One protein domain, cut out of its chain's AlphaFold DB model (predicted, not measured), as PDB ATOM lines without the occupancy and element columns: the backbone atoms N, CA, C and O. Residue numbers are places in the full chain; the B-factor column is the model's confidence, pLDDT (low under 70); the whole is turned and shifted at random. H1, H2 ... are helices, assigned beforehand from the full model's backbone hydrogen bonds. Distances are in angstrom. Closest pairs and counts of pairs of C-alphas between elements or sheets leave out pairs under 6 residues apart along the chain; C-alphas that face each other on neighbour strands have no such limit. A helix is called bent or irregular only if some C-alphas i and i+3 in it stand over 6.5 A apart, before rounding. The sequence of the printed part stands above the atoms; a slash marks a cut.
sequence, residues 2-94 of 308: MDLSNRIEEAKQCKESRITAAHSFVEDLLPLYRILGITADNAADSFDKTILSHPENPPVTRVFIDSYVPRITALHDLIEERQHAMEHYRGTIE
ATOM      1  N   MET A   2     127.846  91.605  84.779       58.53
ATOM      2  CA  MET A   2     129.089  92.416  84.758       58.53
ATOM      3  C   MET A   2     128.879  93.927  84.510       58.53
ATOM      4  O   MET A   2     129.609  94.740  85.059       58.53
ATOM      5  N   ASP A   3     127.857  94.311  83.744       77.25
ATOM      6  CA  ASP A   3     127.622  95.706  83.330       77.25
ATOM      7  C   ASP A   3     127.180  96.644  84.479       77.25
ATOM      8  O   ASP A   3     127.646  97.773  84.602       77.25
ATOM      9  N   LEU A   4     126.335  96.164  85.400       83.62
ATOM     10  CA  LEU A   4     125.865  96.972  86.536       83.62
ATOM     11  C   LEU A   4     126.939  97.155  87.612       83.62
ATOM     12  O   LEU A   4     127.037  98.231  88.194       83.62
ATOM     13  N   SER A   5     127.749  96.126  87.870       84.88
ATOM     14  CA  SER A   5     128.853  96.209  88.831       84.88
ATOM     15  C   SER A   5     129.909  97.222  88.388       84.88
ATOM     16  O   SER A   5     130.338  98.027  89.207       84.88
ATOM     17  N   ASN A   6     130.247  97.248  87.094       87.31
ATOM     18  CA  ASN A   6     131.174  98.237  86.537       87.31
ATOM     19  C   ASN A   6     130.614  99.662  86.645       87.31
ATOM     20  O   ASN A   6     131.303 100.553  87.126       87.31
ATOM     21  N   ARG A   7     129.333  99.871  86.311       87.88
ATOM     22  CA  ARG A   7     128.683 101.188  86.446       87.88
ATOM     23  C   ARG A   7     128.597 101.683  87.892       87.88
ATOM     24  O   ARG A   7     128.679 102.884  88.136       87.88
ATOM     25  N   ILE A   8     128.406 100.780  88.855       90.69
ATOM     26  CA  ILE A   8     128.439 101.120  90.286       90.69
ATOM     27  C   ILE A   8     129.851 101.548  90.693       90.69
ATOM     28  O   ILE A   8     129.996 102.515  91.439       90.69
ATOM     29  N   GLU A   9     130.875 100.853  90.206       90.94
ATOM     30  CA  GLU A   9     132.270 101.166  90.507       90.94
ATOM     31  C   GLU A   9     132.696 102.514  89.908       90.94
ATOM     32  O   GLU A   9     133.227 103.363  90.618       90.94
ATOM     33  N   GLU A  10     132.339 102.784  88.651       89.88
ATOM     34  CA  GLU A  10     132.542 104.089  88.009       89.88
ATOM     35  C   GLU A  10     131.836 105.223  88.773       89.88
ATOM     36  O   GLU A  10     132.401 106.299  88.982       89.88
ATOM     37  N   ALA A  11     130.605 104.991  89.240       88.81
ATOM     38  CA  ALA A  11     129.862 105.975  90.023       88.81
ATOM     39  C   ALA A  11     130.502 106.239  91.397       88.81
ATOM     40  O   ALA A  11     130.506 107.384  91.856       88.81
ATOM     41  N   LYS A  12     131.062 105.208  92.047       91.00
ATOM     42  CA  LYS A  12     131.817 105.355  93.300       91.00
ATOM     43  C   LYS A  12     133.092 106.159  93.087       91.00
ATOM     44  O   LYS A  12     133.281 107.147  93.788       91.00
ATOM     45  N   GLN A  13     133.887 105.814  92.077       92.38
ATOM     46  CA  GLN A  13     135.115 106.538  91.736       92.38
ATOM     47  C   GLN A  13     134.832 108.007  91.396       92.38
ATOM     48  O   GLN A  13     135.533 108.910  91.854       92.38
ATOM     49  N   CYS A  14     133.757 108.271  90.647       90.88
ATOM     50  CA  CYS A  14     133.319 109.633  90.348       90.88
ATOM     51  C   CYS A  14     132.911 110.397  91.618       90.88
ATOM     52  O   CYS A  14     133.273 111.563  91.782       90.88
ATOM     53  N   LYS A  15     132.176 109.750  92.534       90.69
ATOM     54  CA  LYS A  15     131.788 110.349  93.816       90.69
ATOM     55  C   LYS A  15     133.009 110.659  94.683       90.69
ATOM     56  O   LYS A  15     133.093 111.768  95.196       90.69
ATOM     57  N   GLU A  16     133.937 109.718  94.825       93.12
ATOM     58  CA  GLU A  16     135.176 109.902  95.590       93.12
ATOM     59  C   GLU A  16     136.010 111.053  95.026       93.12
ATOM     60  O   GLU A  16     136.382 111.954  95.770       93.12
ATOM     61  N   SER A  17     136.177 111.108  93.701       92.94
ATOM     62  CA  SER A  17     136.886 112.207  93.033       92.94
ATOM     63  C   SER A  17     136.264 113.575  93.339       92.94
ATOM     64  O   SER A  17     136.977 114.546  93.578       92.94
ATOM     65  N   ARG A  18     134.924 113.666  93.367       92.94
ATOM     66  CA  ARG A  18     134.219 114.911  93.718       92.94
ATOM     67  C   ARG A  18     134.342 115.270  95.192       92.94
ATOM     68  O   ARG A  18     134.423 116.453  95.492       92.94
ATOM     69  N   ILE A  19     134.352 114.285  96.090       93.31
ATOM     70  CA  ILE A  19     134.592 114.510  97.523       93.31
ATOM     71  C   ILE A  19     135.983 115.110  97.709       93.31
ATOM     72  O   ILE A  19     136.103 116.175  98.308       93.31
ATOM     73  N   THR A  20     137.015 114.494  97.129       94.06
ATOM     74  CA  THR A  20     138.390 115.002  97.207       94.06
ATOM     75  C   THR A  20     138.503 116.424  96.655       94.06
ATOM     76  O   THR A  20     139.082 117.285  97.311       94.06
ATOM     77  N   ALA A  21     137.899 116.700  95.494       93.94
ATOM     78  CA  ALA A  21     137.897 118.042  94.913       93.94
ATOM     79  C   ALA A  21     137.170 119.068  95.801       93.94
ATOM     80  O   ALA A  21     137.685 120.156  96.029       93.94
ATOM     81  N   ALA A  22     135.994 118.723  96.333       94.19
ATOM     82  CA  ALA A  22     135.221 119.623  97.184       94.19
ATOM     83  C   ALA A  22     135.955 119.959  98.489       94.19
ATOM     84  O   ALA A  22     135.947 121.116  98.898       94.19
ATOM     85  N   HIS A  23     136.630 118.986  99.112       94.62
ATOM     86  CA  HIS A  23     137.472 119.252 100.281       94.62
ATOM     87  C   HIS A  23     138.633 120.191  99.948       94.62
ATOM     88  O   HIS A  23     138.821 121.168 100.664       94.62
ATOM     89  N   SER A  24     139.333 119.962  98.831       95.19
ATOM     90  CA  SER A  24     140.398 120.865  98.368       95.19
ATOM     91  C   SER A  24     139.890 122.299  98.184       95.19
ATOM     92  O   SER A  24     140.522 123.237  98.649       95.19
ATOM     93  N   PHE A  25     138.720 122.490  97.568       96.00
ATOM     94  CA  PHE A  25     138.163 123.834  97.396       96.00
ATOM     95  C   PHE A  25     137.731 124.488  98.712       96.00
ATOM     96  O   PHE A  25     137.810 125.706  98.847       96.00
ATOM     97  N   VAL A  26     137.241 123.713  99.684       95.25
ATOM     98  CA  VAL A  26     136.918 124.252 101.012       95.25
ATOM     99  C   VAL A  26     138.185 124.683 101.747       95.25
ATOM    100  O   VAL A  26     138.177 125.748 102.364       95.25
ATOM    101  N   GLU A  27     139.273 123.919 101.641       95.31
ATOM    102  CA  GLU A  27     140.582 124.314 102.175       95.31
ATOM    103  C   GLU A  27     141.069 125.641 101.575       95.31
ATOM    104  O   GLU A  27     141.584 126.479 102.315       95.31
ATOM    105  N   ASP A  28     140.819 125.883 100.284       95.25
ATOM    106  CA  ASP A  28     141.139 127.155  99.624       95.25
ATOM    107  C   ASP A  28     140.212 128.307 100.059       95.25
ATOM    108  O   ASP A  28     140.651 129.447 100.206       95.25
ATOM    109  N   LEU A  29     138.923 128.035 100.284       95.62
ATOM    110  CA  LEU A  29     137.920 129.052 100.621       95.62
ATOM    111  C   LEU A  29     138.012 129.556 102.068       95.62
ATOM    112  O   LEU A  29     137.788 130.741 102.326       95.62
ATOM    113  N   LEU A  30     138.310 128.676 103.029       94.44
ATOM    114  CA  LEU A  30     138.311 129.019 104.457       94.44
ATOM    115  C   LEU A  30     139.265 130.181 104.812       94.44
ATOM    116  O   LEU A  30     138.843 131.084 105.544       94.44
ATOM    117  N   PRO A  31     140.511 130.236 104.296       93.88
ATOM    118  CA  PRO A  31     141.386 131.391 104.472       93.88
ATOM    119  C   PRO A  31     140.789 132.690 103.922       93.88
ATOM    120  O   PRO A  31     140.882 133.724 104.587       93.88
ATOM    121  N   LEU A  32     140.136 132.645 102.756       94.94
ATOM    122  CA  LEU A  32     139.534 133.825 102.123       94.94
ATOM    123  C   LEU A  32     138.389 134.378 102.974       94.94
ATOM    124  O   LEU A  32     138.347 135.576 103.258       94.94
ATOM    125  N   TYR A  33     137.507 133.501 103.463       94.88
ATOM    126  CA  TYR A  33     136.443 133.896 104.386       94.88
ATOM    127  C   TYR A  33     137.000 134.515 105.667       94.88
ATOM    128  O   TYR A  33     136.491 135.539 106.120       94.88
ATOM    129  N   ARG A  34     138.080 133.951 106.222       92.06
ATOM    130  CA  ARG A  34     138.729 134.494 107.421       92.06
ATOM    131  C   ARG A  34     139.287 135.899 107.192       92.06
ATOM    132  O   ARG A  34     139.084 136.760 108.042       92.06
ATOM    133  N   ILE A  35     139.957 136.137 106.063       92.19
ATOM    134  CA  ILE A  35     140.511 137.457 105.703       92.19
ATOM    135  C   ILE A  35     139.390 138.494 105.551       92.19
ATOM    136  O   ILE A  35     139.498 139.612 106.057       92.19
ATOM    137  N   LEU A  36     138.299 138.105 104.890       92.75
ATOM    138  CA  LEU A  36     137.136 138.959 104.637       92.75
ATOM    139  C   LEU A  36     136.182 139.074 105.839       92.75
ATOM    140  O   LEU A  36     135.206 139.824 105.774       92.75
ATOM    141  N   GLY A  37     136.433 138.335 106.925       91.75
ATOM    142  CA  GLY A  37     135.562 138.273 108.101       91.75
ATOM    143  C   GLY A  37     134.168 137.702 107.815       91.75
ATOM    144  O   GLY A  37     133.208 138.075 108.490       91.75
ATOM    145  N   ILE A  38     134.034 136.840 106.806       93.81
ATOM    146  CA  ILE A  38     132.770 136.188 106.450       93.81
ATOM    147  C   ILE A  38     132.578 134.964 107.353       93.81
ATOM    148  O   ILE A  38     133.442 134.094 107.450       93.81
ATOM    149  N   THR A  39     131.430 134.897 108.015       92.81
ATOM    150  CA  THR A  39     131.004 133.826 108.916       92.81
ATOM    151  C   THR A  39     129.665 133.258 108.452       92.81
ATOM    152  O   THR A  39     128.963 133.864 107.642       92.81
ATOM    153  N   ALA A  40     129.274 132.092 108.972       91.75
ATOM    154  CA  ALA A  40     127.976 131.498 108.642       91.75
ATOM    155  C   ALA A  40     126.792 132.432 108.977       91.75
ATOM    156  O   ALA A  40     125.776 132.419 108.281       91.75
ATOM    157  N   ASP A  41     126.946 133.270 110.006       89.56
ATOM    158  CA  ASP A  41     125.906 134.189 110.471       89.56
ATOM    159  C   ASP A  41     125.768 135.428 109.577       89.56
ATOM    160  O   ASP A  41     124.656 135.916 109.372       89.56
ATOM    161  N   ASN A  42     126.880 135.930 109.025       90.81
ATOM    162  CA  ASN A  42     126.901 137.174 108.246       90.81
ATOM    163  C   ASN A  42     126.986 136.966 106.723       90.81
ATOM    164  O   ASN A  42     126.844 137.932 105.973       90.81
ATOM    165  N   ALA A  43     127.205 135.733 106.257       91.19
ATOM    166  CA  ALA A  43     127.285 135.432 104.838       91.19
ATOM    167  C   ALA A  43     125.984 135.832 104.123       91.19
ATOM    168  O   ALA A  43     124.885 135.469 104.541       91.19
ATOM    169  N   ALA A  44     126.096 136.580 103.026       88.50
ATOM    170  CA  ALA A  44     124.943 136.952 102.207       88.50
ATOM    171  C   ALA A  44     124.532 135.818 101.251       88.50
ATOM    172  O   ALA A  44     123.347 135.644 100.967       88.50
ATOM    173  N   ASP A  45     125.507 135.031 100.785       89.88
ATOM    174  CA  ASP A  45     125.291 133.940  99.841       89.88
ATOM    175  C   ASP A  45     124.928 132.633 100.566       89.88
ATOM    176  O   ASP A  45     125.565 132.216 101.536       89.88
ATOM    177  N   SER A  46     123.893 131.953 100.073       90.00
ATOM    178  CA  SER A  46     123.490 130.625 100.547       90.00
ATOM    179  C   SER A  46     124.566 129.542 100.352       90.00
ATOM    180  O   SER A  46     124.642 128.608 101.157       90.00
ATOM    181  N   PHE A  47     125.409 129.671  99.324       92.38
ATOM    182  CA  PHE A  47     126.553 128.802  99.060       92.38
ATOM    183  C   PHE A  47     127.573 128.901 100.198       92.38
ATOM    184  O   PHE A  47     127.902 127.887 100.819       92.38
ATOM    185  N   ASP A  48     127.986 130.124 100.537       94.56
ATOM    186  CA  ASP A  48     128.946 130.385 101.610       94.56
ATOM    187  C   ASP A  48     128.425 129.882 102.956       94.56
ATOM    188  O   ASP A  48     129.151 129.199 103.676       94.56
ATOM    189  N   LYS A  49     127.146 130.150 103.277       94.06
ATOM    190  CA  LYS A  49     126.508 129.632 104.500       94.06
ATOM    191  C   LYS A  49     126.614 128.118 104.583       94.06
ATOM    192  O   LYS A  49     126.982 127.582 105.622       94.06
ATOM    193  N   THR A  50     126.314 127.429 103.485       92.88
ATOM    194  CA  THR A  50     126.331 125.964 103.440       92.88
ATOM    195  C   THR A  50     127.730 125.414 103.721       92.88
ATOM    196  O   THR A  50     127.867 124.482 104.512       92.88
ATOM    197  N   ILE A  51     128.763 126.016 103.123       93.31
ATOM    198  CA  ILE A  51     130.163 125.617 103.320       93.31
ATOM    199  C   ILE A  51     130.635 125.932 104.740       93.31
ATOM    200  O   ILE A  51     131.224 125.074 105.391       93.31
ATOM    201  N   LEU A  52     130.349 127.135 105.239       93.44
ATOM    202  CA  LEU A  52     130.787 127.591 106.559       93.44
ATOM    203  C   LEU A  52     130.085 126.850 107.705       93.44
ATOM    204  O   LEU A  52     130.691 126.647 108.753       93.44
ATOM    205  N   SER A  53     128.828 126.425 107.527       93.00
ATOM    206  CA  SER A  53     128.110 125.636 108.537       93.00
ATOM    207  C   SER A  53     128.569 124.176 108.607       93.00
ATOM    208  O   SER A  53     128.472 123.572 109.673       93.00
ATOM    209  N   HIS A  54     129.045 123.591 107.501       89.88
ATOM    210  CA  HIS A  54     129.419 122.171 107.433       89.88
ATOM    211  C   HIS A  54     130.699 121.932 106.603       89.88
ATOM    212  O   HIS A  54     130.650 121.213 105.601       89.88
ATOM    213  N   PRO A  55     131.863 122.475 107.011       89.19
ATOM    214  CA  PRO A  55     133.101 122.385 106.225       89.19
ATOM    215  C   PRO A  55     133.626 120.945 106.084       89.19
ATOM    216  O   PRO A  55     134.221 120.600 105.069       89.19
ATOM    217  N   GLU A  56     133.344 120.090 107.070       90.50
ATOM    218  CA  GLU A  56     133.725 118.668 107.100       90.50
ATOM    219  C   GLU A  56     132.929 117.801 106.109       90.50
ATOM    220  O   GLU A  56     133.335 116.690 105.789       90.50
ATOM    221  N   ASN A  57     131.769 118.277 105.640       91.00
ATOM    222  CA  ASN A  57     130.893 117.538 104.728       91.00
ATOM    223  C   ASN A  57     130.463 118.435 103.560       91.00
ATOM    224  O   ASN A  57     129.288 118.813 103.468       91.00
ATOM    225  N   PRO A  58     131.396 118.786 102.658       90.38
ATOM    226  CA  PRO A  58     131.102 119.712 101.587       90.38
ATOM    227  C   PRO A  58     130.130 119.106 100.560       90.38
ATOM    228  O   PRO A  58     130.179 117.910 100.253       90.38
ATOM    229  N   PRO A  59     129.231 119.918  99.990       91.38
ATOM    230  CA  PRO A  59     128.309 119.476  98.950       91.38
ATOM    231  C   PRO A  59     129.039 119.102  97.647       91.38
ATOM    232  O   PRO A  59     129.703 119.915  97.017       91.38
ATOM    233  N   VAL A  60     128.836 117.863  97.183       92.62
ATOM    234  CA  VAL A  60     129.523 117.280  96.003       92.62
ATOM    235  C   VAL A  60     128.642 117.150  94.756       92.62
ATOM    236  O   VAL A  60     128.953 116.410  93.816       92.62
ATOM    237  N   THR A  61     127.483 117.810  94.742       91.75
ATOM    238  CA  THR A  61     126.638 117.821  93.538       91.75
ATOM    239  C   THR A  61     127.355 118.566  92.416       91.75
ATOM    240  O   THR A  61     128.139 119.471  92.674       91.75
ATOM    241  N   ARG A  62     127.086 118.206  91.156       88.94
ATOM    242  CA  ARG A  62     127.754 118.836  90.005       88.94
ATOM    243  C   ARG A  62     127.603 120.361  90.009       88.94
ATOM    244  O   ARG A  62     128.578 121.053  89.780       88.94
ATOM    245  N   VAL A  63     126.413 120.854  90.351       90.81
ATOM    246  CA  VAL A  63     126.128 122.295  90.451       90.81
ATOM    247  C   VAL A  63     127.034 122.976  91.479       90.81
ATOM    248  O   VAL A  63     127.564 124.039  91.192       90.81
ATOM    249  N   PHE A  64     127.248 122.348  92.641       91.69
ATOM    250  CA  PHE A  64     128.152 122.879  93.663       91.69
ATOM    251  C   PHE A  64     129.619 122.797  93.236       91.69
ATOM    252  O   PHE A  64     130.346 123.768  93.396       91.69
ATOM    253  N   ILE A  65     130.050 121.674  92.649       92.69
ATOM    254  CA  ILE A  65     131.416 121.519  92.120       92.69
ATOM    255  C   ILE A  65     131.734 122.624  91.104       92.69
ATOM    256  O   ILE A  65     132.786 123.252  91.193       92.69
ATOM    257  N   ASP A  66     130.799 122.902  90.197       93.50
ATOM    258  CA  ASP A  66     130.957 123.920  89.159       93.50
ATOM    259  C   ASP A  66     130.931 125.360  89.733       93.50
ATOM    260  O   ASP A  66     131.398 126.283  89.068       93.50
ATOM    261  N   SER A  67     130.436 125.574  90.965       94.31
ATOM    262  CA  SER A  67     130.360 126.898  91.606       94.31
ATOM    263  C   SER A  67     131.530 127.237  92.537       94.31
ATOM    264  O   SER A  67     131.713 128.414  92.845       94.31
ATOM    265  N   TYR A  68     132.351 126.264  92.955       94.62
ATOM    266  CA  TYR A  68     133.518 126.529  93.813       94.62
ATOM    267  C   TYR A  68     134.537 127.453  93.146       94.62
ATOM    268  O   TYR A  68     134.907 128.466  93.730       94.62
ATOM    269  N   VAL A  69     134.963 127.141  91.918       95.06
ATOM    270  CA  VAL A  69     135.996 127.926  91.220       95.06
ATOM    271  C   VAL A  69     135.550 129.377  90.987       95.06
ATOM    272  O   VAL A  69     136.281 130.272  91.406       95.06
ATOM    273  N   PRO A  70     134.350 129.658  90.430       95.88
ATOM    274  CA  PRO A  70     133.866 131.033  90.307       95.88
ATOM    275  C   PRO A  70     133.787 131.769  91.645       95.88
ATOM    276  O   PRO A  70     134.097 132.958  91.703       95.88
ATOM    277  N   ARG A  71     133.393 131.080  92.729       95.75
ATOM    278  CA  ARG A  71     133.318 131.709  94.051       95.75
ATOM    279  C   ARG A  71     134.700 132.042  94.602       95.75
ATOM    280  O   ARG A  71     134.878 133.139  95.116       95.75
ATOM    281  N   ILE A  72     135.665 131.133  94.465       96.00
ATOM    282  CA  ILE A  72     137.060 131.368  94.850       96.00
ATOM    283  C   ILE A  72     137.602 132.590  94.108       96.00
ATOM    284  O   ILE A  72     138.148 133.480  94.751       96.00
ATOM    285  N   THR A  73     137.416 132.670  92.788       96.62
ATOM    286  CA  THR A  73     137.842 133.837  91.996       96.62
ATOM    287  C   THR A  73     137.181 135.119  92.500       96.62
ATOM    288  O   THR A  73     137.882 136.064  92.833       96.62
ATOM    289  N   ALA A  74     135.859 135.118  92.692       96.25
ATOM    290  CA  ALA A  74     135.140 136.296  93.178       96.25
ATOM    291  C   ALA A  74     135.604 136.773  94.569       96.25
ATOM    292  O   ALA A  74     135.608 137.970  94.842       96.25
ATOM    293  N   LEU A  75     135.978 135.856  95.470       95.62
ATOM    294  CA  LEU A  75     136.511 136.228  96.785       95.62
ATOM    295  C   LEU A  75     137.938 136.781  96.701       95.62
ATOM    296  O   LEU A  75     138.270 137.665  97.483       95.62
ATOM    297  N   HIS A  76     138.764 136.296  95.771       96.38
ATOM    298  CA  HIS A  76     140.078 136.888  95.511       96.38
ATOM    299  C   HIS A  76     139.947 138.303  94.944       96.38
ATOM    300  O   HIS A  76     140.580 139.210  95.478       96.38
ATOM    301  N   ASP A  77     139.072 138.502  93.955       96.88
ATOM    302  CA  ASP A  77     138.796 139.825  93.381       96.88
ATOM    303  C   ASP A  77     138.320 140.803  94.472       96.88
ATOM    304  O   ASP A  77     138.787 141.936  94.563       96.88
ATOM    305  N   LEU A  78     137.442 140.341  95.373       95.12
ATOM    306  CA  LEU A  78     136.967 141.142  96.503       95.12
ATOM    307  C   LEU A  78     138.080 141.463  97.514       95.12
ATOM    308  O   LEU A  78     138.084 142.540  98.109       95.12
ATOM    309  N   ILE A  79     139.016 140.541  97.752       94.38
ATOM    310  CA  ILE A  79     140.186 140.808  98.600       94.38
ATOM    311  C   ILE A  79     141.054 141.891  97.964       94.38
ATOM    312  O   ILE A  79     141.437 142.824  98.666       94.38
ATOM    313  N   GLU A  80     141.337 141.791  96.666       95.44
ATOM    314  CA  GLU A  80     142.137 142.777  95.933       95.44
ATOM    315  C   GLU A  80     141.481 144.166  95.982       95.44
ATOM    316  O   GLU A  80     142.120 145.143  96.376       95.44
ATOM    317  N   GLU A  81     140.176 144.247  95.709       95.44
ATOM    318  CA  GLU A  81     139.393 145.484  95.821       95.44
ATOM    319  C   GLU A  81     139.510 146.107  97.222       95.44
ATOM    320  O   GLU A  81     139.800 147.298  97.372       95.44
ATOM    321  N   ARG A  82     139.338 145.301  98.278       94.38
ATOM    322  CA  ARG A  82     139.410 145.790  99.662       94.38
ATOM    323  C   ARG A  82     140.821 146.163 100.094       94.38
ATOM    324  O   ARG A  82     140.971 147.077 100.902       94.38
ATOM    325  N   GLN A  83     141.850 145.494  99.579       92.31
ATOM    326  CA  GLN A  83     143.242 145.890  99.806       92.31
ATOM    327  C   GLN A  83     143.520 147.262  99.195       92.31
ATOM    328  O   GLN A  83     144.103 148.113  99.865       92.31
ATOM    329  N   HIS A  84     143.042 147.508  97.974       92.62
ATOM    330  CA  HIS A  84     143.136 148.825  97.349       92.62
ATOM    331  C   HIS A  84     142.390 149.905  98.140       92.62
ATOM    332  O   HIS A  84     142.931 150.993  98.340       92.62
ATOM    333  N   ALA A  85     141.188 149.607  98.640       91.62
ATOM    334  CA  ALA A  85     140.445 150.534  99.492       91.62
ATOM    335  C   ALA A  85     141.200 150.851 100.797       91.62
ATOM    336  O   ALA A  85     141.338 152.016 101.161       91.62
ATOM    337  N   MET A  86     141.760 149.839 101.467       90.62
ATOM    338  CA  MET A  86     142.562 150.031 102.683       90.62
ATOM    339  C   MET A  86     143.821 150.865 102.437       90.62
ATOM    340  O   MET A  86     144.165 151.714 103.256       90.62
ATOM    341  N   GLU A  87     144.502 150.647 101.313       90.50
ATOM    342  CA  GLU A  87     145.658 151.452 100.909       90.50
ATOM    343  C   GLU A  87     145.267 152.923 100.704       90.50
ATOM    344  O   GLU A  87     145.944 153.830 101.191       90.50
ATOM    345  N   HIS A  88     144.133 153.165 100.043       89.12
ATOM    346  CA  HIS A  88     143.595 154.508  99.855       89.12
ATOM    347  C   HIS A  88     143.226 155.183 101.186       89.12
ATOM    348  O   HIS A  88     143.566 156.352 101.407       89.12
ATOM    349  N   TYR A  89     142.577 154.452 102.097       91.31
ATOM    350  CA  TYR A  89     142.266 154.942 103.439       91.31
ATOM    351  C   TYR A  89     143.532 155.278 104.224       91.31
ATOM    352  O   TYR A  89     143.609 156.364 104.796       91.31
ATOM    353  N   ARG A  90     144.562 154.423 104.171       90.25
ATOM    354  CA  ARG A  90     145.854 154.694 104.814       90.25
ATOM    355  C   ARG A  90     146.481 155.988 104.300       90.25
ATOM    356  O   ARG A  90     146.820 156.847 105.109       90.25
ATOM    357  N   GLY A  91     146.563 156.172 102.981       86.69
ATOM    358  CA  GLY A  91     147.106 157.405 102.400       86.69
ATOM    359  C   GLY A  91     146.312 158.657 102.802       86.69
ATOM    360  O   GLY A  91     146.892 159.707 103.077       86.69
ATOM    361  N   THR A  92     144.986 158.539 102.908       87.12
ATOM    362  CA  THR A  92     144.118 159.637 103.365       87.12
ATOM    363  C   THR A  92     144.368 159.982 104.835       87.12
ATOM    364  O   THR A  92     144.484 161.158 105.178       87.12
ATOM    365  N   ILE A  93     144.494 158.976 105.703       91.69
ATOM    366  CA  ILE A  93     144.783 159.154 107.133       91.69
ATOM    367  C   ILE A  93     146.159 159.799 107.336       91.69
ATOM    368  O   ILE A  93     146.267 160.771 108.080       91.69
ATOM    369  N   GLU A  94     147.193 159.321 106.640       89.75
ATOM    370  CA  GLU A  94     148.553 159.875 106.722       89.75
ATOM    371  C   GLU A  94     148.592 161.362 106.333       89.75
ATOM    372  O   GLU A  94     149.214 162.181 107.017       89.75
TER     373      GLU A  94
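Overview. This is residues 2 to 94 of the 308 residues of the protein "Antiparallel microtubule cross-linking factor Ase1" of Blastocystis sp. subtype 1 (strain ATCC 50177 / NandII) (UniProt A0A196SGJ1). Two long helices, H1 and H3, run the same way side by side but are strongly staggered, so that they overlap only in part and together make one long rod with a single helix sticking out at each end. The short helix H2, with the links before and after it, covers one side of the overlap and lies about perpendicular to H1. The printed part has 93 residues with three named helices, H1, H2 and H3 in that order, and no named strand; the class is all helix, with 76 residues in the helices. It is only just loose, close to extended, with a radius of gyration of the C-alphas of 18.0 A, and it spans 73 by 22 by 17 A.

Along the chain. H1 takes residues 2 to 36 and is 51.2 A long, from C-alpha 2 at (129.089, 92.416, 84.758) to C-alpha 36 at (137.136, 138.959, 104.637). It has a kink of 25 degrees near residue 28, and it is neither bent nor irregular, but only just: C-alphas 28 and 31 are 6.4 A apart. H2 takes residues 46 to 53 and is 10.5 A long. H3 takes residues 62 to 94 and is 49.0 A long, ending with C-alpha 94 at (148.553, 159.875, 106.722). H3 has a kink of 26 degrees near residue 69 and is only just irregular, with C-alphas 66 and 69 being 6.8 A apart.

Arrangement. H1 and H3 touch, with 14 pairs of C-alphas within 8 A; the closest are those of Leu 29 and Ile 72, 6.3 A apart. H3 touches H1 with residues 65 to 79 alone. Their lines stand at a shallow tilt of 10 degrees, and they run the same way. H1 and H2 are close but not clearly touching, and their closest C-alphas are those of Val 26 and Ile 51, 7.3 A apart. Their lines are about perpendicular, at 86 degrees. H2 and H3 are near each other, with 6 pairs of C-alphas within 10 A and the closest at 8.2 A. In H2 every O i to N i+4 pair is within hydrogen-bond range; in H1 29 of 31 are, and in H3 27 of 29.

Size, cuts and confidence. The C-alphas of Met 2 and Glu 94 are the two farthest apart, at 73.6 A. Residues 2 to 14, which belong to H1, and residues 83 to 94, which belong to H3, stand free. The body without them has 68 residues and spans 37 by 22 by 17 A, with a radius of gyration of 11.5 A. The printed part has no cut. The links from H1 to H2, 9 residues, and from H2 to H3, 8 residues, are short. The mean pLDDT of the printed part is 91.8, and residue 2 is the one printed residue under 70.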